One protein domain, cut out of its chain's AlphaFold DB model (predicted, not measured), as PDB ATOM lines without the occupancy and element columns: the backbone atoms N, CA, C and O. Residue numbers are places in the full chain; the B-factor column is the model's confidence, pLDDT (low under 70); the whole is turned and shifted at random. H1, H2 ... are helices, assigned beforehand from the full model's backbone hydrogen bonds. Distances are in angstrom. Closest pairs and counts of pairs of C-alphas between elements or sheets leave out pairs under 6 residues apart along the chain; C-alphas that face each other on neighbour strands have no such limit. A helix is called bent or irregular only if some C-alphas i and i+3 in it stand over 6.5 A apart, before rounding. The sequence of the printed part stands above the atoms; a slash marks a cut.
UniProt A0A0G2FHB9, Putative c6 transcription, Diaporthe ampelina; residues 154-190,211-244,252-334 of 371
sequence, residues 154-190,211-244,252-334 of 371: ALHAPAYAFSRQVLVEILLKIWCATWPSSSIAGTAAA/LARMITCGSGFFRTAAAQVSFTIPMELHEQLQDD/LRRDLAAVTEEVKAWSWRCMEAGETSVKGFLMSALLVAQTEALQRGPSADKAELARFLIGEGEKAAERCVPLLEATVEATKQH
ATOM      1  N   ALA A 154       8.184 -25.074  12.704       91.81
ATOM      2  CA  ALA A 154       8.854 -24.214  13.679       91.81
ATOM      3  C   ALA A 154       8.109 -24.068  15.013       91.81
ATOM      4  O   ALA A 154       8.687 -23.551  15.973       91.81
ATOM      5  N   LEU A 155       6.845 -24.495  15.085       85.62
ATOM      6  CA  LEU A 155       6.107 -24.578  16.347       85.62
ATOM      7  C   LEU A 155       6.654 -25.696  17.239       85.62
ATOM      8  O   LEU A 155       6.648 -25.567  18.455       85.62
ATOM      9  N   HIS A 156       7.196 -26.763  16.644       84.12
ATOM     10  CA  HIS A 156       7.651 -27.944  17.387       84.12
ATOM     11  C   HIS A 156       9.147 -28.251  17.213       84.12
ATOM     12  O   HIS A 156       9.707 -29.036  17.975       84.12
ATOM     13  N   ALA A 157       9.816 -27.645  16.225       88.75
ATOM     14  CA  ALA A 157      11.227 -27.873  15.929       88.75
ATOM     15  C   ALA A 157      12.037 -26.560  15.950       88.75
ATOM     16  O   ALA A 157      11.823 -25.685  15.104       88.75
ATOM     17  N   PRO A 158      13.053 -26.428  16.830       90.62
ATOM     18  CA  PRO A 158      13.835 -25.195  16.958       90.62
ATOM     19  C   PRO A 158      14.694 -24.882  15.723       90.62
ATOM     20  O   PRO A 158      15.090 -23.735  15.528       90.62
ATOM     21  N   ALA A 159      14.948 -25.870  14.857       93.62
ATOM     22  CA  ALA A 159      15.712 -25.701  13.618       93.62
ATOM     23  C   ALA A 159      15.145 -24.599  12.697       93.62
ATOM     24  O   ALA A 159      15.892 -23.972  11.946       93.62
ATOM     25  N   TYR A 160      13.840 -24.322  12.788       95.38
ATOM     26  CA  TYR A 160      13.142 -23.353  11.944       95.38
ATOM     27  C   TYR A 160      12.786 -22.041  12.667       95.38
ATOM     28  O   TYR A 160      12.067 -21.207  12.111       95.38
ATOM     29  N   ALA A 161      13.309 -21.816  13.880       94.06
ATOM     30  CA  ALA A 161      12.997 -20.637  14.695       94.06
ATOM     31  C   ALA A 161      13.295 -19.307  13.975       94.06
ATOM     32  O   ALA A 161      12.505 -18.367  14.057       94.06
ATOM     33  N   PHE A 162      14.390 -19.249  13.205       96.31
ATOM     34  CA  PHE A 162      14.722 -18.083  12.380       96.31
ATOM     35  C   PHE A 162      13.606 -17.744  11.381       96.31
ATOM     36  O   PHE A 162      13.165 -16.599  11.312       96.31
ATOM     37  N   SER A 163      13.104 -18.742  10.648       96.94
ATOM     38  CA  SER A 163      12.045 -18.532   9.653       96.94
ATOM     39  C   SER A 163      10.728 -18.108  10.284       96.94
ATOM     40  O   SER A 163      10.072 -17.209   9.765       96.94
ATOM     41  N   ARG A 164      10.372 -18.691  11.435       95.31
ATOM     42  CA  ARG A 164       9.201 -18.274  12.220       95.31
ATOM     43  C   ARG A 164       9.305 -16.812  12.644       95.31
ATOM     44  O   ARG A 164       8.381 -16.043  12.396       95.31
ATOM     45  N   GLN A 165      10.444 -16.404  13.205       95.19
ATOM     46  CA  GLN A 165      10.670 -15.017  13.611       95.19
ATOM     47  C   GLN A 165      10.579 -14.058  12.418       95.19
ATOM     48  O   GLN A 165       9.865 -13.061  12.480       95.19
ATOM     49  N   VAL A 166      11.276 -14.365  11.321       96.50
ATOM     50  CA  VAL A 166      11.255 -13.542  10.106       96.50
ATOM     51  C   VAL A 166       9.839 -13.401   9.553       96.50
ATOM     52  O   VAL A 166       9.425 -12.287   9.233       96.50
ATOM     53  N   LEU A 167       9.093 -14.504   9.460       97.69
ATOM     54  CA  LEU A 167       7.717 -14.509   8.974       97.69
ATOM     55  C   LEU A 167       6.826 -13.590   9.813       97.69
ATOM     56  O   LEU A 167       6.161 -12.725   9.248       97.69
ATOM     57  N   VAL A 168       6.854 -13.733  11.142       96.38
ATOM     58  CA  VAL A 168       6.059 -12.898  12.055       96.38
ATOM     59  C   VAL A 168       6.382 -11.415  11.858       96.38
ATOM     60  O   VAL A 168       5.477 -10.616  11.639       96.38
ATOM     61  N   GLU A 169       7.663 -11.039  11.825       96.06
ATOM     62  CA  GLU A 169       8.081  -9.644  11.624       96.06
ATOM     63  C   GLU A 169       7.635  -9.063  10.270       96.06
ATOM     64  O   GLU A 169       7.320  -7.876  10.158       96.06
ATOM     65  N   ILE A 170       7.605  -9.878   9.213       97.56
ATOM     66  CA  ILE A 170       7.116  -9.446   7.897       97.56
ATOM     67  C   ILE A 170       5.596  -9.296   7.909       97.56
ATOM     68  O   ILE A 170       5.080  -8.312   7.381       97.56
ATOM     69  N   LEU A 171       4.872 -10.237   8.515       97.62
ATOM     70  CA  LEU A 171       3.415 -10.193   8.600       97.62
ATOM     71  C   LEU A 171       2.927  -8.985   9.405       97.62
ATOM     72  O   LEU A 171       1.970  -8.341   8.988       97.62
ATOM     73  N   LEU A 172       3.627  -8.602  10.476       96.75
ATOM     74  CA  LEU A 172       3.345  -7.362  11.208       96.75
ATOM     75  C   LEU A 172       3.509  -6.120  10.314       96.75
ATOM     76  O   LEU A 172       2.676  -5.219  10.343       96.75
ATOM     77  N   LYS A 173       4.526  -6.082   9.442       95.81
ATOM     78  CA  LYS A 173       4.695  -4.985   8.466       95.81
ATOM     79  C   LYS A 173       3.583  -4.961   7.419       95.81
ATOM     80  O   LYS A 173       3.100  -3.885   7.070       95.81
ATOM     81  N   ILE A 174       3.176  -6.131   6.924       96.88
ATOM     82  CA  ILE A 174       2.031  -6.268   6.011       96.88
ATOM     83  C   ILE A 174       0.752  -5.779   6.698       96.88
ATOM     84  O   ILE A 174      -0.049  -5.087   6.068       96.88
ATOM     85  N   TRP A 175       0.586  -6.082   7.987       97.00
ATOM     86  CA  TRP A 175      -0.548  -5.611   8.770       97.00
ATOM     87  C   TRP A 175      -0.592  -4.091   8.865       97.00
ATOM     88  O   TRP A 175      -1.601  -3.502   8.502       97.00
ATOM     89  N   CYS A 176       0.512  -3.437   9.231       94.56
ATOM     90  CA  CYS A 176       0.569  -1.974   9.304       94.56
ATOM     91  C   CYS A 176       0.253  -1.296   7.958       94.56
ATOM     92  O   CYS A 176      -0.321  -0.212   7.929       94.56
ATOM     93  N   ALA A 177       0.611  -1.929   6.835       92.94
ATOM     94  CA  ALA A 177       0.260  -1.440   5.500       92.94
ATOM     95  C   ALA A 177      -1.227  -1.665   5.150       92.94
ATOM     96  O   ALA A 177      -1.814  -0.888   4.398       92.94
ATOM     97  N   THR A 178      -1.827  -2.726   5.692       94.25
ATOM     98  CA  THR A 178      -3.241  -3.092   5.508       94.25
ATOM     99  C   THR A 178      -4.167  -2.243   6.375       94.25
ATOM    100  O   THR A 178      -5.227  -1.821   5.917       94.25
ATOM    101  N   TRP A 179      -3.760  -1.997   7.618       93.81
ATOM    102  CA  TRP A 179      -4.533  -1.335   8.659       93.81
ATOM    103  C   TRP A 179      -3.705  -0.197   9.278       93.81
ATOM    104  O   TRP A 179      -3.109  -0.370  10.342       93.81
ATOM    105  N   PRO A 180      -3.633   0.983   8.629       90.06
ATOM    106  CA  PRO A 180      -2.795   2.093   9.092       90.06
ATOM    107  C   PRO A 180      -3.148   2.596  10.498       90.06
ATOM    108  O   PRO A 180      -2.281   3.098  11.206       90.06
ATOM    109  N   SER A 181      -4.405   2.421  10.921       88.69
ATOM    110  CA  SER A 181      -4.885   2.740  12.273       88.69
ATOM    111  C   SER A 181      -4.475   1.714  13.336       88.69
ATOM    112  O   SER A 181      -4.908   1.821  14.480       88.69
ATOM    113  N   SER A 182      -3.684   0.703  12.970       91.31
ATOM    114  CA  SER A 182      -3.213  -0.321  13.894       91.31
ATOM    115  C   SER A 182      -2.402   0.284  15.034       91.31
ATOM    116  O   SER A 182      -1.521   1.125  14.833       91.31
ATOM    117  N   SER A 183      -2.641  -0.217  16.242       90.44
ATOM    118  CA  SER A 183      -1.903   0.179  17.443       90.44
ATOM    119  C   SER A 183      -0.404  -0.160  17.372       90.44
ATOM    120  O   SER A 183       0.403   0.455  18.074       90.44
ATOM    121  N   ILE A 184      -0.005  -1.078  16.481       89.25
ATOM    122  CA  ILE A 184       1.394  -1.480  16.263       89.25
ATOM    123  C   ILE A 184       2.104  -0.679  15.156       89.25
ATOM    124  O   ILE A 184       3.309  -0.832  14.950       89.25
ATOM    125  N   ALA A 185       1.407   0.215  14.449       81.62
ATOM    126  CA  ALA A 185       2.012   1.003  13.372       81.62
ATOM    127  C   ALA A 185       3.150   1.916  13.878       81.62
ATOM    128  O   ALA A 185       4.175   2.074  13.208       81.62
ATOM    129  N   GLY A 186       3.020   2.451  15.099       61.69
ATOM    130  CA  GLY A 186       4.032   3.307  15.730       61.69
ATOM    131  C   GLY A 186       5.325   2.579  16.124       61.69
ATOM    132  O   GLY A 186       6.402   3.174  16.078       61.69
ATOM    133  N   THR A 187       5.261   1.285  16.457       54.09
ATOM    134  CA  THR A 187       6.449   0.481  16.805       54.09
ATOM    135  C   THR A 187       7.187  -0.012  15.558       54.09
ATOM    136  O   THR A 187       8.417  -0.058  15.551       54.09
ATOM    137  N   ALA A 188       6.468  -0.284  14.464       46.97
ATOM    138  CA  ALA A 188       7.058  -0.635  13.172       46.97
ATOM    139  C   ALA A 188       7.799   0.548  12.508       46.97
ATOM    140  O   ALA A 188       8.838   0.352  11.872       46.97
ATOM    141  N   ALA A 189       7.311   1.782  12.692       44.12
ATOM    142  CA  ALA A 189       7.935   3.000  12.163       44.12
ATOM    143  C   ALA A 189       9.246   3.391  12.878       44.12
ATOM    144  O   ALA A 189      10.129   3.977  12.253       44.12
ATOM    145  N   ALA A 190       9.421   3.007  14.149       37.25
ATOM    146  CA  ALA A 190      10.616   3.306  14.952       37.25
ATOM    147  C   ALA A 190      11.907   2.610  14.457       37.25
ATOM    148  O   ALA A 190      13.000   2.909  14.934       37.25
ATOM    149  N   LEU A 211      -3.593   2.498  -0.378       93.19
ATOM    150  CA  LEU A 211      -3.204   1.087  -0.319       93.19
ATOM    151  C   LEU A 211      -4.159   0.285   0.575       93.19
ATOM    152  O   LEU A 211      -4.665  -0.752   0.154       93.19
ATOM    153  N   ALA A 212      -4.442   0.783   1.780       94.19
ATOM    154  CA  ALA A 212      -5.352   0.143   2.727       94.19
ATOM    155  C   ALA A 212      -6.767   0.014   2.145       94.19
ATOM    156  O   ALA A 212      -7.393  -1.045   2.231       94.19
ATOM    157  N   ARG A 213      -7.246   1.058   1.461       93.94
ATOM    158  CA  ARG A 213      -8.523   1.054   0.743       93.94
ATOM    159  C   ARG A 213      -8.521   0.042  -0.398       93.94
ATOM    160  O   ARG A 213      -9.481  -0.711  -0.516       93.94
ATOM    161  N   MET A 214      -7.452  -0.024  -1.193       94.00
ATOM    162  CA  MET A 214      -7.295  -1.020  -2.260       94.00
ATOM    163  C   MET A 214      -7.321  -2.450  -1.703       94.00
ATOM    164  O   MET A 214      -7.973  -3.314  -2.279       94.00
ATOM    165  N   ILE A 215      -6.666  -2.708  -0.569       95.31
ATOM    166  CA  ILE A 215      -6.682  -4.020   0.096       95.31
ATOM    167  C   ILE A 215      -8.077  -4.344   0.659       95.31
ATOM    168  O   ILE A 215      -8.533  -5.483   0.571       95.31
ATOM    169  N   THR A 216      -8.764  -3.357   1.235       94.12
ATOM    170  CA  THR A 216     -10.069  -3.533   1.896       94.12
ATOM    171  C   THR A 216     -11.218  -3.703   0.903       94.12
ATOM    172  O   THR A 216     -12.088  -4.540   1.131       94.12
ATOM    173  N   CYS A 217     -11.208  -2.957  -0.202       92.88
ATOM    174  CA  CYS A 217     -12.271  -2.990  -1.213       92.88
ATOM    175  C   CYS A 217     -11.960  -3.953  -2.370       92.88
ATOM    176  O   CYS A 217     -12.848  -4.319  -3.129       92.88
ATOM    177  N   GLY A 218     -10.688  -4.317  -2.557       89.38
ATOM    178  CA  GLY A 218     -10.244  -5.152  -3.666       89.38
ATOM    179  C   GLY A 218     -10.239  -6.647  -3.357       89.38
ATOM    180  O   GLY A 218     -10.509  -7.104  -2.247       89.38
ATOM    181  N   SER A 219      -9.846  -7.419  -4.367       87.75
ATOM    182  CA  SER A 219      -9.634  -8.863  -4.292       87.75
ATOM    183  C   SER A 219      -8.253  -9.240  -4.852       87.75
ATOM    184  O   SER A 219      -7.499  -8.395  -5.340       87.75
ATOM    185  N   GLY A 220      -7.871 -10.516  -4.751       89.25
ATOM    186  CA  GLY A 220      -6.625 -11.018  -5.341       89.25
ATOM    187  C   GLY A 220      -5.370 -10.754  -4.503       89.25
ATOM    188  O   GLY A 220      -5.410 -10.813  -3.275       89.25
ATOM    189  N   PHE A 221      -4.235 -10.521  -5.170       91.75
ATOM    190  CA  PHE A 221      -2.886 -10.587  -4.585       91.75
ATOM    191  C   PHE A 221      -2.741  -9.800  -3.270       91.75
ATOM    192  O   PHE A 221      -2.396 -10.374  -2.236       91.75
ATOM    193  N   PHE A 222      -3.074  -8.509  -3.272       93.56
ATOM    194  CA  PHE A 222      -2.921  -7.651  -2.092       93.56
ATOM    195  C   PHE A 222      -3.859  -8.047  -0.945       93.56
ATOM    196  O   PHE A 222      -3.433  -8.127   0.207       93.56
ATOM    197  N   ARG A 223      -5.113  -8.391  -1.261       92.56
ATOM    198  CA  ARG A 223      -6.097  -8.885  -0.289       92.56
ATOM    199  C   ARG A 223      -5.660 -10.204   0.349       92.56
ATOM    200  O   ARG A 223      -5.800 -10.377   1.556       92.56
ATOM    201  N   THR A 224      -5.068 -11.114  -0.423       92.19
ATOM    202  CA  THR A 224      -4.567 -12.388   0.120       92.19
ATOM    203  C   THR A 224      -3.379 -12.216   1.066       92.19
ATOM    204  O   THR A 224      -3.229 -13.021   1.983       92.19
ATOM    205  N   ALA A 225      -2.565 -11.167   0.903       92.81
ATOM    206  CA  ALA A 225      -1.489 -10.862   1.846       92.81
ATOM    207  C   ALA A 225      -2.051 -10.496   3.232       92.81
ATOM    208  O   ALA A 225      -1.602 -11.041   4.235       92.81
ATOM    209  N   ALA A 226      -3.084  -9.649   3.283       93.38
ATOM    210  CA  ALA A 226      -3.795  -9.319   4.519       93.38
ATOM    211  C   ALA A 226      -4.525 -10.529   5.126       93.38
ATOM    212  O   ALA A 226      -4.478 -10.756   6.337       93.38
ATOM    213  N   ALA A 227      -5.148 -11.354   4.278       91.38
ATOM    214  CA  ALA A 227      -5.775 -12.593   4.719       91.38
ATOM    215  C   ALA A 227      -4.750 -13.523   5.389       91.38
ATOM    216  O   ALA A 227      -5.029 -14.034   6.464       91.38
ATOM    217  N   GLN A 228      -3.542 -13.679   4.830       93.31
ATOM    218  CA  GLN A 228      -2.477 -14.492   5.435       93.31
ATOM    219  C   GLN A 228      -2.137 -14.029   6.861       93.31
ATOM    220  O   GLN A 228      -2.061 -14.861   7.763       93.31
ATOM    221  N   VAL A 229      -1.983 -12.716   7.078       96.31
ATOM    222  CA  VAL A 229      -1.762 -12.150   8.422       96.31
ATOM    223  C   VAL A 229      -2.882 -12.569   9.376       96.31
ATOM    224  O   VAL A 229      -2.604 -13.004  10.492       96.31
ATOM    225  N   SER A 230      -4.129 -12.494   8.902       92.81
ATOM    226  CA  SER A 230      -5.340 -12.764   9.686       92.81
ATOM    227  C   SER A 230      -5.445 -14.201  10.204       92.81
ATOM    228  O   SER A 230      -6.208 -14.442  11.134       92.81
ATOM    229  N   PHE A 231      -4.686 -15.147   9.641       90.00
ATOM    230  CA  PHE A 231      -4.613 -16.524  10.142       90.00
ATOM    231  C   PHE A 231      -3.312 -16.786  10.902       90.00
ATOM    232  O   PHE A 231      -3.335 -17.314  12.009       90.00
ATOM    233  N   THR A 232      -2.166 -16.409  10.330       94.56
ATOM    234  CA  THR A 232      -0.862 -16.795  10.882       94.56
ATOM    235  C   THR A 232      -0.550 -16.095  12.204       94.56
ATOM    236  O   THR A 232      -0.003 -16.733  13.100       94.56
ATOM    237  N   ILE A 233      -0.901 -14.812  12.362       95.69
ATOM    238  CA  ILE A 233      -0.611 -14.074  13.602       95.69
ATOM    239  C   ILE A 233      -1.446 -14.585  14.788       95.69
ATOM    240  O   ILE A 233      -0.850 -14.876  15.827       95.69
ATOM    241  N   PRO A 234      -2.773 -14.786  14.660       92.75
ATOM    242  CA  PRO A 234      -3.550 -15.416  15.726       92.75
ATOM    243  C   PRO A 234      -3.087 -16.836  16.062       92.75
ATOM    244  O   PRO A 234      -3.069 -17.199  17.232       92.75
ATOM    245  N   MET A 235      -2.663 -17.630  15.071       90.38
ATOM    246  CA  MET A 235      -2.087 -18.956  15.331       90.38
ATOM    247  C   MET A 235      -0.773 -18.877  16.115       90.38
ATOM    248  O   MET A 235      -0.593 -19.612  17.075       90.38
ATOM    249  N   GLU A 236       0.132 -17.966  15.754       92.31
ATOM    250  CA  GLU A 236       1.372 -17.742  16.510       92.31
ATOM    251  C   GLU A 236       1.077 -17.372  17.972       92.31
ATOM    252  O   GLU A 236       1.716 -17.886  18.890       92.31
ATOM    253  N   LEU A 237       0.094 -16.495  18.191       91.31
ATOM    254  CA  LEU A 237      -0.352 -16.111  19.526       91.31
ATOM    255  C   LEU A 237      -0.961 -17.292  20.288       91.31
ATOM    256  O   LEU A 237      -0.693 -17.465  21.475       91.31
ATOM    257  N   HIS A 238      -1.777 -18.096  19.609       87.12
ATOM    258  CA  HIS A 238      -2.405 -19.284  20.168       87.12
ATOM    259  C   HIS A 238      -1.365 -20.277  20.694       87.12
ATOM    260  O   HIS A 238      -1.469 -20.725  21.831       87.12
ATOM    261  N   GLU A 239      -0.332 -20.560  19.902       86.69
ATOM    262  CA  GLU A 239       0.755 -21.467  20.282       86.69
ATOM    263  C   GLU A 239       1.561 -20.918  21.468       86.69
ATOM    264  O   GLU A 239       1.832 -21.647  22.417       86.69
ATOM    265  N   GLN A 240       1.857 -19.610  21.490       85.56
ATOM    266  CA  GLN A 240       2.516 -18.971  22.643       85.56
ATOM    267  C   GLN A 240       1.698 -19.076  23.939       85.56
ATOM    268  O   GLN A 240       2.280 -19.130  25.020       85.56
ATOM    269  N   LEU A 241       0.366 -19.082  23.837       82.31
ATOM    270  CA  LEU A 241      -0.538 -19.237  24.976       82.31
ATOM    271  C   LEU A 241      -0.707 -20.705  25.405       82.31
ATOM    272  O   LEU A 241      -0.974 -20.956  26.576       82.31
ATOM    273  N   GLN A 242      -0.566 -21.672  24.493       78.00
ATOM    274  CA  GLN A 242      -0.602 -23.100  24.839       78.00
ATOM    275  C   GLN A 242       0.689 -23.577  25.520       78.00
ATOM    276  O   GLN A 242       0.621 -24.371  26.459       78.00
ATOM    277  N   ASP A 243       1.847 -23.076  25.084       73.25
ATOM    278  CA  ASP A 243       3.168 -23.436  25.624       73.25
ATOM    279  C   ASP A 243       3.439 -22.879  27.039       73.25
ATOM    280  O   ASP A 243       4.498 -23.125  27.625       73.25
ATOM    281  N   ASP A 244       2.476 -22.174  27.639       59.75
ATOM    282  CA  ASP A 244       2.556 -21.518  28.953       59.75
ATOM    283  C   ASP A 244       2.641 -22.486  30.161       59.75
ATOM    284  O   ASP A 244       2.447 -22.114  31.317       59.75
ATOM    285  N   LEU A 252       3.681 -12.434  26.717       70.00
ATOM    286  CA  LEU A 252       2.661 -12.227  25.692       70.00
ATOM    287  C   LEU A 252       3.108 -11.084  24.776       70.00
ATOM    288  O   LEU A 252       3.243  -9.931  25.208       70.00
ATOM    289  N   ARG A 253       3.352 -11.405  23.509       82.50
ATOM    290  CA  ARG A 253       3.658 -10.415  22.483       82.50
ATOM    291  C   ARG A 253       2.411  -9.563  22.225       82.50
ATOM    292  O   ARG A 253       1.479  -9.979  21.542       82.50
ATOM    293  N   ARG A 254       2.378  -8.369  22.832       87.38
ATOM    294  CA  ARG A 254       1.237  -7.430  22.769       87.38
ATOM    295  C   ARG A 254       0.875  -7.027  21.345       87.38
ATOM    296  O   ARG A 254      -0.286  -6.756  21.073       87.38
ATOM    297  N   ASP A 255       1.862  -6.993  20.461       92.06
ATOM    298  CA  ASP A 255       1.664  -6.744  19.041       92.06
ATOM    299  C   ASP A 255       0.817  -7.840  18.379       92.06
ATOM    300  O   ASP A 255      -0.134  -7.519  17.676       92.06
ATOM    301  N   LEU A 256       1.076  -9.120  18.661       93.12
ATOM    302  CA  LEU A 256       0.269 -10.225  18.125       93.12
ATOM    303  C   LEU A 256      -1.169 -10.215  18.658       93.12
ATOM    304  O   LEU A 256      -2.105 -10.485  17.904       93.12
ATOM    305  N   ALA A 257      -1.348  -9.881  19.940       90.88
ATOM    306  CA  ALA A 257      -2.671  -9.731  20.545       90.88
ATOM    307  C   ALA A 257      -3.467  -8.600  19.879       90.88
ATOM    308  O   ALA A 257      -4.595  -8.824  19.447       90.88
ATOM    309  N   ALA A 258      -2.841  -7.432  19.696       93.25
ATOM    310  CA  ALA A 258      -3.459  -6.306  19.006       93.25
ATOM    311  C   ALA A 258      -3.899  -6.673  17.583       93.25
ATOM    312  O   ALA A 258      -5.050  -6.456  17.220       93.25
ATOM    313  N   VAL A 259      -3.024  -7.305  16.792       95.50
ATOM    314  CA  VAL A 259      -3.383  -7.750  15.435       95.50
ATOM    315  C   VAL A 259      -4.543  -8.746  15.464       95.50
ATOM    316  O   VAL A 259      -5.445  -8.649  14.639       95.50
ATOM    317  N   THR A 260      -4.555  -9.676  16.420       93.75
ATOM    318  CA  THR A 260      -5.626 -10.679  16.552       93.75
ATOM    319  C   THR A 260      -6.990 -10.035  16.814       93.75
ATOM    320  O   THR A 260      -7.990 -10.466  16.245       93.75
ATOM    321  N   GLU A 261      -7.053  -8.967  17.604       92.31
ATOM    322  CA  GLU A 261      -8.291  -8.204  17.806       92.31
ATOM    323  C   GLU A 261      -8.658  -7.370  16.566       92.31
ATOM    324  O   GLU A 261      -9.813  -7.345  16.125       92.31
ATOM    325  N   GLU A 262      -7.665  -6.722  15.954       95.50
ATOM    326  CA  GLU A 262      -7.844  -5.831  14.806       95.50
ATOM    327  C   GLU A 262      -8.299  -6.586  13.536       95.50
ATOM    328  O   GLU A 262      -9.071  -6.034  12.747       95.50
ATOM    329  N   VAL A 263      -7.918  -7.859  13.337       94.94
ATOM    330  CA  VAL A 263      -8.320  -8.647  12.145       94.94
ATOM    331  C   VAL A 263      -9.827  -8.879  12.055       94.94
ATOM    332  O   VAL A 263     -10.377  -8.936  10.952       94.94
ATOM    333  N   LYS A 264     -10.525  -8.946  13.196       94.25
ATOM    334  CA  LYS A 264     -11.992  -9.026  13.235       94.25
ATOM    335  C   LYS A 264     -12.620  -7.724  12.741       94.25
ATOM    336  O   LYS A 264     -13.563  -7.763  11.951       94.25
ATOM    337  N   ALA A 265     -12.079  -6.579  13.162       94.31
ATOM    338  CA  ALA A 265     -12.541  -5.264  12.721       94.31
ATOM    339  C   ALA A 265     -12.266  -5.035  11.228       94.31
ATOM    340  O   ALA A 265     -13.151  -4.582  10.504       94.31
ATOM    341  N   TRP A 266     -11.080  -5.411  10.749       95.38
ATOM    342  CA  TRP A 266     -10.752  -5.348   9.326       95.38
ATOM    343  C   TRP A 266     -11.657  -6.250   8.486       95.38
ATOM    344  O   TRP A 266     -12.226  -5.788   7.503       95.38
ATOM    345  N   SER A 267     -11.881  -7.502   8.898       95.12
ATOM    346  CA  SER A 267     -12.777  -8.414   8.174       95.12
ATOM    347  C   SER A 267     -14.219  -7.900   8.118       95.12
ATOM    348  O   SER A 267     -14.897  -8.088   7.112       95.12
ATOM    349  N   TRP A 268     -14.684  -7.201   9.158       95.31
ATOM    350  CA  TRP A 268     -15.972  -6.505   9.125       95.31
ATOM    351  C   TRP A 268     -15.966  -5.334   8.133       95.31
ATOM    352  O   TRP A 268     -16.860  -5.230   7.298       95.31
ATOM    353  N   ARG A 269     -14.919  -4.497   8.160       94.62
ATOM    354  CA  ARG A 269     -14.715  -3.377   7.222       94.62
ATOM    355  C   ARG A 269     -14.746  -3.837   5.765       94.62
ATOM    356  O   ARG A 269     -15.277  -3.159   4.894       94.62
ATOM    357  N   CYS A 270     -14.165  -4.999   5.502       94.56
ATOM    358  CA  CYS A 270     -14.191  -5.647   4.206       94.56
ATOM    359  C   CYS A 270     -15.610  -5.998   3.744       94.56
ATOM    360  O   CYS A 270     -15.923  -5.802   2.573       94.56
ATOM    361  N   MET A 271     -16.460  -6.492   4.646       94.50
ATOM    362  CA  MET A 271     -17.867  -6.772   4.346       94.50
ATOM    363  C   MET A 271     -18.661  -5.490   4.107       94.50
ATOM    364  O   MET A 271     -19.418  -5.421   3.145       94.50
ATOM    365  N   GLU A 272     -18.427  -4.443   4.902       94.12
ATOM    366  CA  GLU A 272     -19.008  -3.112   4.657       94.12
ATOM    367  C   GLU A 272     -18.613  -2.552   3.279       94.12
ATOM    368  O   GLU A 272     -19.369  -1.795   2.677       94.12
ATOM    369  N   ALA A 273     -17.438  -2.934   2.769       92.44
ATOM    370  CA  ALA A 273     -16.946  -2.558   1.447       92.44
ATOM    371  C   ALA A 273     -17.447  -3.467   0.302       92.44
ATOM    372  O   ALA A 273     -17.033  -3.265  -0.839       92.44
ATOM    373  N   GLY A 274     -18.311  -4.451   0.582       90.88
ATOM    374  CA  GLY A 274     -18.930  -5.322  -0.426       90.88
ATOM    375  C   GLY A 274     -18.396  -6.760  -0.494       90.88
ATOM    376  O   GLY A 274     -18.747  -7.489  -1.419       90.88
ATOM    377  N   GLU A 275     -17.561  -7.208   0.453       91.69
ATOM    378  CA  GLU A 275     -17.213  -8.634   0.573       91.69
ATOM    379  C   GLU A 275     -18.456  -9.457   0.947       91.69
ATOM    380  O   GLU A 275     -19.032  -9.293   2.022       91.69
ATOM    381  N   THR A 276     -18.839 -10.389   0.075       91.44
ATOM    382  CA  THR A 276     -20.021 -11.245   0.269       91.44
ATOM    383  C   THR A 276     -19.705 -12.531   1.032       91.44
ATOM    384  O   THR A 276     -20.605 -13.199   1.542       91.44
ATOM    385  N   SER A 277     -18.424 -12.899   1.147       91.56
ATOM    386  CA  SER A 277     -18.002 -14.071   1.908       91.56
ATOM    387  C   SER A 277     -17.877 -13.760   3.402       91.56
ATOM    388  O   SER A 277     -16.918 -13.133   3.850       91.56
ATOM    389  N   VAL A 278     -18.775 -14.326   4.212       94.12
ATOM    390  CA  VAL A 278     -18.725 -14.221   5.685       94.12
ATOM    391  C   VAL A 278     -17.555 -14.980   6.323       94.12
ATOM    392  O   VAL A 278     -17.241 -14.778   7.493       94.12
ATOM    393  N   LYS A 279     -16.891 -15.873   5.571       91.44
ATOM    394  CA  LYS A 279     -15.892 -16.818   6.106       91.44
ATOM    395  C   LYS A 279     -14.734 -16.115   6.812       91.44
ATOM    396  O   LYS A 279     -14.275 -16.606   7.838       91.44
ATOM    397  N   GLY A 280     -14.271 -14.989   6.262       91.94
ATOM    398  CA  GLY A 280     -13.182 -14.207   6.852       91.94
ATOM    399  C   GLY A 280     -13.562 -13.675   8.232       91.94
ATOM    400  O   GLY A 280     -12.878 -13.958   9.210       91.94
ATOM    401  N   PHE A 281     -14.710 -12.999   8.326       95.25
ATOM    402  CA  PHE A 281     -15.201 -12.441   9.584       95.25
ATOM    403  C   PHE A 281     -15.526 -13.516  10.627       95.25
ATOM    404  O   PHE A 281     -15.130 -13.373  11.784       95.25
ATOM    405  N   LEU A 282     -16.181 -14.610  10.219       94.94
ATOM    406  CA  LEU A 282     -16.453 -15.746  11.103       94.94
ATOM    407  C   LEU A 282     -15.162 -16.336  11.666       94.94
ATOM    408  O   LEU A 282     -15.055 -16.519  12.875       94.94
ATOM    409  N   MET A 283     -14.165 -16.592  10.813       93.19
ATOM    410  CA  MET A 283     -12.893 -17.128  11.289       93.19
ATOM    411  C   MET A 283     -12.211 -16.163  12.259       93.19
ATOM    412  O   MET A 283     -11.786 -16.587  13.328       93.19
ATOM    413  N   SER A 284     -12.126 -14.870  11.932       93.50
ATOM    414  CA  SER A 284     -11.524 -13.887  12.838       93.50
ATOM    415  C   SER A 284     -12.262 -13.807  14.177       93.50
ATOM    416  O   SER A 284     -11.616 -13.689  15.213       93.50
ATOM    417  N   ALA A 285     -13.594 -13.917  14.188       94.75
ATOM    418  CA  ALA A 285     -14.368 -13.960  15.427       94.75
ATOM    419  C   ALA A 285     -14.032 -15.192  16.281       94.75
ATOM    420  O   ALA A 285     -13.841 -15.053  17.488       94.75
ATOM    421  N   LEU A 286     -13.907 -16.367  15.657       94.12
ATOM    422  CA  LEU A 286     -13.530 -17.605  16.340       94.12
ATOM    423  C   LEU A 286     -12.096 -17.560  16.879       94.12
ATOM    424  O   LEU A 286     -11.865 -17.988  18.006       94.12
ATOM    425  N   LEU A 287     -11.149 -17.013  16.111       91.50
ATOM    426  CA  LEU A 287      -9.756 -16.858  16.540       91.50
ATOM    427  C   LEU A 287      -9.645 -15.928  17.756       91.50
ATOM    428  O   LEU A 287      -8.998 -16.288  18.735       91.50
ATOM    429  N   VAL A 288     -10.339 -14.784  17.739       92.06
ATOM    430  CA  VAL A 288     -10.416 -13.875  18.897       92.06
ATOM    431  C   VAL A 288     -11.015 -14.584  20.111       92.06
ATOM    432  O   VAL A 288     -10.426 -14.551  21.190       92.06
ATOM    433  N   ALA A 289     -12.143 -15.280  19.940       92.56
ATOM    434  CA  ALA A 289     -12.782 -16.022  21.025       92.56
ATOM    435  C   ALA A 289     -11.849 -17.100  21.607       92.56
ATOM    436  O   ALA A 289     -11.761 -17.271  22.822       92.56
ATOM    437  N   GLN A 290     -11.096 -17.801  20.758       89.38
ATOM    438  CA  GLN A 290     -10.127 -18.801  21.196       89.38
ATOM    439  C   GLN A 290      -8.990 -18.175  22.018       89.38
ATOM    440  O   GLN A 290      -8.599 -18.737  23.043       89.38
ATOM    441  N   THR A 291      -8.486 -17.005  21.616       86.56
ATOM    442  CA  THR A 291      -7.497 -16.243  22.390       86.56
ATOM    443  C   THR A 291      -8.060 -15.789  23.739       86.56
ATOM    444  O   THR A 291      -7.401 -15.985  24.759       86.56
ATOM    445  N   GLU A 292      -9.279 -15.246  23.779       87.38
ATOM    446  CA  GLU A 292      -9.939 -14.845  25.030       87.38
ATOM    447  C   GLU A 292     -10.121 -16.024  25.991       87.38
ATOM    448  O   GLU A 292      -9.905 -15.890  27.196       87.38
ATOM    449  N   ALA A 293     -10.514 -17.188  25.467       86.62
ATOM    450  CA  ALA A 293     -10.688 -18.390  26.270       86.62
ATOM    451  C   ALA A 293      -9.363 -18.839  26.899       86.62
ATOM    452  O   ALA A 293      -9.330 -19.122  28.092       86.62
ATOM    453  N   LEU A 294      -8.267 -18.834  26.133       81.62
ATOM    454  CA  LEU A 294      -6.939 -19.174  26.652       81.62
ATOM    455  C   LEU A 294      -6.438 -18.173  27.700       81.62
ATOM    456  O   LEU A 294      -5.863 -18.579  28.706       81.62
ATOM    457  N   GLN A 295      -6.694 -16.875  27.512       79.81
ATOM    458  CA  GLN A 295      -6.311 -15.838  28.478       79.81
ATOM    459  C   GLN A 295      -7.052 -15.953  29.818       79.81
ATOM    460  O   GLN A 295      -6.517 -15.553  30.850       79.81
ATOM    461  N   ARG A 296      -8.272 -16.511  29.828       80.31
ATOM    462  CA  ARG A 296      -9.031 -16.805  31.059       80.31
ATOM    463  C   ARG A 296      -8.497 -18.037  31.810       80.31
ATOM    464  O   ARG A 296      -8.970 -18.321  32.909       80.31
ATOM    465  N   GLY A 297      -7.498 -18.720  31.251       70.00
ATOM    466  CA  GLY A 297      -6.909 -19.955  31.755       70.00
ATOM    467  C   GLY A 297      -7.440 -21.189  31.013       70.00
ATOM    468  O   GLY A 297      -8.472 -21.112  30.345       70.00
ATOM    469  N   PRO A 298      -6.764 -22.348  31.111       63.09
ATOM    470  CA  PRO A 298      -7.200 -23.561  30.432       63.09
ATOM    471  C   PRO A 298      -8.606 -23.945  30.907       63.09
ATOM    472  O   PRO A 298      -8.790 -24.329  32.063       63.09
ATOM    473  N   SER A 299      -9.609 -23.873  30.030       57.38
ATOM    474  CA  SER A 299     -10.900 -24.495  30.318       57.38
ATOM    475  C   SER A 299     -10.659 -26.001  30.429       57.38
ATOM    476  O   SER A 299     -10.336 -26.655  29.434       57.38
ATOM    477  N   ALA A 300     -10.785 -26.567  31.630       58.62
ATOM    478  CA  ALA A 300     -10.599 -28.003  31.836       58.62
ATOM    479  C   ALA A 300     -11.605 -28.841  31.014       58.62
ATOM    480  O   ALA A 300     -11.322 -29.994  30.690       58.62
ATOM    481  N   ASP A 301     -12.749 -28.255  30.633       81.94
ATOM    482  CA  ASP A 301     -13.765 -28.883  29.788       81.94
ATOM    483  C   ASP A 301     -13.662 -28.432  28.318       81.94
ATOM    484  O   ASP A 301     -14.067 -27.331  27.936       81.94
ATOM    485  N   LYS A 302     -13.185 -29.335  27.452       84.38
ATOM    486  CA  LYS A 302     -13.188 -29.142  25.990       84.38
ATOM    487  C   LYS A 302     -14.595 -28.899  25.433       84.38
ATOM    488  O   LYS A 302     -14.733 -28.210  24.423       84.38
ATOM    489  N   ALA A 303     -15.633 -29.461  26.056       88.12
ATOM    490  CA  ALA A 303     -17.008 -29.260  25.618       88.12
ATOM    491  C   ALA A 303     -17.507 -27.846  25.946       88.12
ATOM    492  O   ALA A 303     -18.281 -27.283  25.175       88.12
ATOM    493  N   GLU A 304     -17.052 -27.248  27.049       88.12
ATOM    494  CA  GLU A 304     -17.349 -25.856  27.390       88.12
ATOM    495  C   GLU A 304     -16.707 -24.891  26.395       88.12
ATOM    496  O   GLU A 304     -17.403 -24.029  25.859       88.12
ATOM    497  N   LEU A 305     -15.428 -25.102  26.058       87.44
ATOM    498  CA  LEU A 305     -14.751 -24.329  25.014       87.44
ATOM    499  C   LEU A 305     -15.474 -24.447  23.668       87.44
ATOM    500  O   LEU A 305     -15.722 -23.438  23.015       87.44
ATOM    501  N   ALA A 306     -15.856 -25.661  23.265       91.25
ATOM    502  CA  ALA A 306     -16.591 -25.872  22.021       91.25
ATOM    503  C   ALA A 306     -17.935 -25.125  22.016       91.25
ATOM    504  O   ALA A 306     -18.242 -24.441  21.043       91.25
ATOM    505  N   ARG A 307     -18.712 -25.199  23.107       92.81
ATOM    506  CA  ARG A 307     -19.978 -24.456  23.247       92.81
ATOM    507  C   ARG A 307     -19.763 -22.945  23.163       92.81
ATOM    508  O   ARG A 307     -20.530 -22.266  22.490       92.81
ATOM    509  N   PHE A 308     -18.722 -22.430  23.815       92.44
ATOM    510  CA  PHE A 308     -18.378 -21.011  23.764       92.44
ATOM    511  C   PHE A 308     -18.029 -20.561  22.339       92.44
ATOM    512  O   PHE A 308     -18.604 -19.591  21.849       92.44
ATOM    513  N   LEU A 309     -17.154 -21.297  21.645       93.69
ATOM    514  CA  LEU A 309     -16.763 -20.985  20.268       93.69
ATOM    515  C   LEU A 309     -17.947 -21.067  19.295       93.69
ATOM    516  O   LEU A 309     -18.084 -20.195  18.443       93.69
ATOM    517  N   ILE A 310     -18.822 -22.071  19.439       95.56
ATOM    518  CA  ILE A 310     -20.054 -22.176  18.642       95.56
ATOM    519  C   ILE A 310     -20.923 -20.935  18.856       95.56
ATOM    520  O   ILE A 310     -21.308 -20.303  17.878       95.56
ATOM    521  N   GLY A 311     -21.157 -20.534  20.110       96.62
ATOM    522  CA  GLY A 311     -21.962 -19.353  20.418       96.62
ATOM    523  C   GLY A 311     -21.375 -18.051  19.859       96.62
ATOM    524  O   GLY A 311     -22.114 -17.207  19.358       96.62
ATOM    525  N   GLU A 312     -20.052 -17.871  19.891       96.19
ATOM    526  CA  GLU A 312     -19.405 -16.710  19.257       96.19
ATOM    527  C   GLU A 312     -19.491 -16.755  17.724       96.19
ATOM    528  O   GLU A 312     -19.689 -15.717  17.083       96.19
ATOM    529  N   GLY A 313     -19.405 -17.947  17.128       95.88
ATOM    530  CA  GLY A 313     -19.624 -18.158  15.699       95.88
ATOM    531  C   GLY A 313     -21.055 -17.835  15.261       95.88
ATOM    532  O   GLY A 313     -21.240 -17.135  14.266       95.88
ATOM    533  N   GLU A 314     -22.058 -18.284  16.019       97.06
ATOM    534  CA  GLU A 314     -23.479 -17.994  15.781       97.06
ATOM    535  C   GLU A 314     -23.753 -16.488  15.849       97.06
ATOM    536  O   GLU A 314     -24.263 -15.922  14.883       97.06
ATOM    537  N   LYS A 315     -23.298 -15.801  16.907       96.81
ATOM    538  CA  LYS A 315     -23.419 -14.334  17.026       96.81
ATOM    539  C   LYS A 315     -22.771 -13.598  15.853       96.81
ATOM    540  O   LYS A 315     -23.299 -12.600  15.361       96.81
ATOM    541  N   ALA A 316     -21.597 -14.056  15.418       96.25
ATOM    542  CA  ALA A 316     -20.906 -13.461  14.282       96.25
ATOM    543  C   ALA A 316     -21.688 -13.676  12.975       96.25
ATOM    544  O   ALA A 316     -21.791 -12.741  12.180       96.25
ATOM    545  N   ALA A 317     -22.274 -14.859  12.771       95.00
ATOM    546  CA  ALA A 317     -23.105 -15.168  11.611       95.00
ATOM    547  C   ALA A 317     -24.395 -14.338  11.594       95.00
ATOM    548  O   ALA A 317     -24.690 -13.697  10.588       95.00
ATOM    549  N   GLU A 318     -25.113 -14.279  12.717       96.94
ATOM    550  CA  GLU A 318     -26.328 -13.473  12.883       96.94
ATOM    551  C   GLU A 318     -26.074 -11.997  12.570       96.94
ATOM    552  O   GLU A 318     -26.871 -11.355  11.892       96.94
ATOM    553  N   ARG A 319     -24.918 -11.464  12.984       96.19
ATOM    554  CA  ARG A 319     -24.516 -10.090  12.664       96.19
ATOM    555  C   ARG A 319     -24.271  -9.866  11.163       96.19
ATOM    556  O   ARG A 319     -24.459  -8.748  10.688       96.19
ATOM    557  N   CYS A 320     -23.842 -10.885  10.420       96.31
ATOM    558  CA  CYS A 320     -23.570 -10.775   8.983       96.31
ATOM    559  C   CYS A 320     -24.846 -10.707   8.134       96.31
ATOM    560  O   CYS A 320     -24.851 -10.027   7.110       96.31
ATOM    561  N   VAL A 321     -25.911 -11.400   8.548       95.69
ATOM    562  CA  VAL A 321     -27.179 -11.500   7.803       95.69
ATOM    563  C   VAL A 321     -27.750 -10.132   7.402       95.69
ATOM    564  O   VAL A 321     -27.887  -9.908   6.199       95.69
ATOM    565  N   PRO A 322     -28.007  -9.182   8.325       96.38
ATOM    566  CA  PRO A 322     -28.624  -7.906   7.957       96.38
ATOM    567  C   PRO A 322     -27.752  -7.071   7.011       96.38
ATOM    568  O   PRO A 322     -28.272  -6.333   6.178       96.38
ATOM    569  N   LEU A 323     -26.422  -7.192   7.104       95.56
ATOM    570  CA  LEU A 323     -25.503  -6.494   6.202       95.56
ATOM    571  C   LEU A 323     -25.596  -7.046   4.771       95.56
ATOM    572  O   LEU A 323     -25.628  -6.279   3.806       95.56
ATOM    573  N   LEU A 324     -25.668  -8.371   4.626       93.94
ATOM    574  CA  LEU A 324     -25.821  -9.013   3.320       93.94
ATOM    575  C   LEU A 324     -27.209  -8.760   2.721       93.94
ATOM    576  O   LEU A 324     -27.303  -8.482   1.528       93.94
ATOM    577  N   GLU A 325     -28.270  -8.787   3.530       94.81
ATOM    578  CA  GLU A 325     -29.627  -8.433   3.093       94.81
ATOM    579  C   GLU A 325     -29.693  -6.994   2.566       94.81
ATOM    580  O   GLU A 325     -30.211  -6.761   1.473       94.81
ATOM    581  N   ALA A 326     -29.088  -6.039   3.282       92.69
ATOM    582  CA  ALA A 326     -28.988  -4.652   2.829       92.69
ATOM    583  C   ALA A 326     -28.197  -4.518   1.515       92.69
ATOM    584  O   ALA A 326     -28.559  -3.722   0.649       92.69
ATOM    585  N   THR A 327     -27.146  -5.324   1.338       89.44
ATOM    586  CA  THR A 327     -26.344  -5.344   0.102       89.44
ATOM    587  C   THR A 327     -27.158  -5.864  -1.087       89.44
ATOM    588  O   THR A 327     -27.091  -5.302  -2.182       89.44
ATOM    589  N   VAL A 328     -27.968  -6.909  -0.882       90.56
ATOM    590  CA  VAL A 328     -28.880  -7.439  -1.907       90.56
ATOM    591  C   VAL A 328     -29.921  -6.394  -2.304       90.56
ATOM    592  O   VAL A 328     -30.152  -6.190  -3.493       90.56
ATOM    593  N   GLU A 329     -30.524  -5.711  -1.332       89.81
ATOM    594  CA  GLU A 329     -31.529  -4.676  -1.591       89.81
ATOM    595  C   GLU A 329     -30.945  -3.490  -2.374       89.81
ATOM    596  O   GLU A 329     -31.514  -3.065  -3.378       89.81
ATOM    597  N   ALA A 330     -29.755  -3.020  -1.992       86.00
ATOM    598  CA  ALA A 330     -29.050  -1.969  -2.724       86.00
ATOM    599  C   ALA A 330     -28.721  -2.379  -4.172       86.00
ATOM    600  O   ALA A 330     -28.805  -1.556  -5.083       86.00
ATOM    601  N   THR A 331     -28.384  -3.654  -4.397       82.25
ATOM    602  CA  THR A 331     -28.089  -4.182  -5.739       82.25
ATOM    603  C   THR A 331     -29.336  -4.174  -6.626       82.25
ATOM    604  O   THR A 331     -29.268  -3.708  -7.762       82.25
ATOM    605  N   LYS A 332     -30.493  -4.599  -6.099       83.25
ATOM    606  CA  LYS A 332     -31.774  -4.585  -6.832       83.25
ATOM    607  C   LYS A 332     -32.193  -3.178  -7.247       83.25
ATOM    608  O   LYS A 332     -32.573  -2.962  -8.392       83.25
ATOM    609  N   GLN A 333     -32.061  -2.209  -6.342       74.00
ATOM    610  CA  GLN A 333     -32.366  -0.807  -6.639       74.00
ATOM    611  C   GLN A 333     -31.455  -0.255  -7.743       74.00
ATOM    612  O   GLN A 333     -31.904   0.504  -8.599       74.00
ATOM    613  N   HIS A 334     -30.181  -0.657  -7.766       70.06
ATOM    614  CA  HIS A 334     -29.250  -0.247  -8.816       70.06
ATOM    615  C   HIS A 334     -29.598  -0.866 -10.178       70.06
ATOM    616  O   HIS A 334     -29.562  -0.158 -11.181       70.06
TER     617      HIS A 334
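What this domain is: This is residues 154 to 190, 211 to 244 and 252 to 334 of the 371 residues of the protein "Putative c6 transcription" of Diaporthe ampelina (UniProt A0A0G2FHB9). Three helices, H4, H5 and H6, make an up-and-down bundle in the middle; H1 crosses H4 on one side of it, and the long H7 folds back over H6 on another side. H7 runs nearly straight through its bend, and its last residues, 329 to 334, stick out beyond the body, while the short H2 and H3 pack by the last residues of H1. The printed part has 154 residues, with seven named helices, H1 to H7 in order, and no named strand; the class is all helix. It is compact, with a radius of gyration of the C-alphas of 16.9 A, and spans 57 by 41 by 25 A.

How they stand to each other: H1, residues 158 to 178, touches H2, residues 185 to 189, with residues 172 to 176 alone; the closest C-alphas, of Cys 176 and Ala 185, are 5.2 A apart. H3, residues 211 to 217, touches H1 about perpendicular at 83 degrees, closest at the C-alphas of Thr 178 and Ala 212, 4.8 A. H4, residues 221 to 242, is the hub, touching H1, H3, H5 and H6. Its residues 225 to 233 alone touch H1, opposite ways at a steep tilt of 50 degrees, with the C-alphas of Leu 171 and Val 229 closest at 5.5 A. H5, residues 254 to 272, touches H4 at a steep tilt of 40 degrees, opposite ways; the closest C-alphas, of Pro 234 and Thr 260, are 5.2 A apart. H5 and H6, residues 279 to 295, form a helical hairpin at a shallow tilt of 28 degrees, closest at the C-alphas of Lys 264 and Ser 284, 4.9 A. H7, residues 302 to 334, was assigned as one helix by its hydrogen bonds but is bent, C-alphas 319 and 322 being 6.6 A apart. Its arm H7a, residues 302 to 319, forms a helical hairpin with H6 at a steep tilt of 39 degrees; the closest C-alphas, of Leu 282 and Ala 316, are 5.9 A apart. H7b, residues 322 to 334, touches no helix. Every O i to N i+4 pair is within hydrogen-bond range in H2, H3, H6, H7a and H7b; H1 has 15 of 17, H4 17 of 18 and H5 13 of 15.

Where its parts are: H1 begins at C-alpha 158 (13.835, -25.195, 16.958) and is 30.2 A long; it is irregular, with C-alphas 159 and 162 7.8 A apart. H4 measures 32.1 A, H5 27.5 A with a kink of 27 degrees near residue 262, H6 24.4 A and H7a 25.9 A. H7b ends at C-alpha 334 (-29.250, -0.247, -8.816).

The domain as a whole: The farthest C-alphas, of Ala 159 and Gln 333, are 57.8 A apart. Residues 191 to 210 and 245 to 251 are cut out, with C-alpha gaps of 20.7 A and 9.8 A. Of the links printed whole, none is long. The pLDDT is under 70 at residues 186 to 190, 244 and 298 to 300.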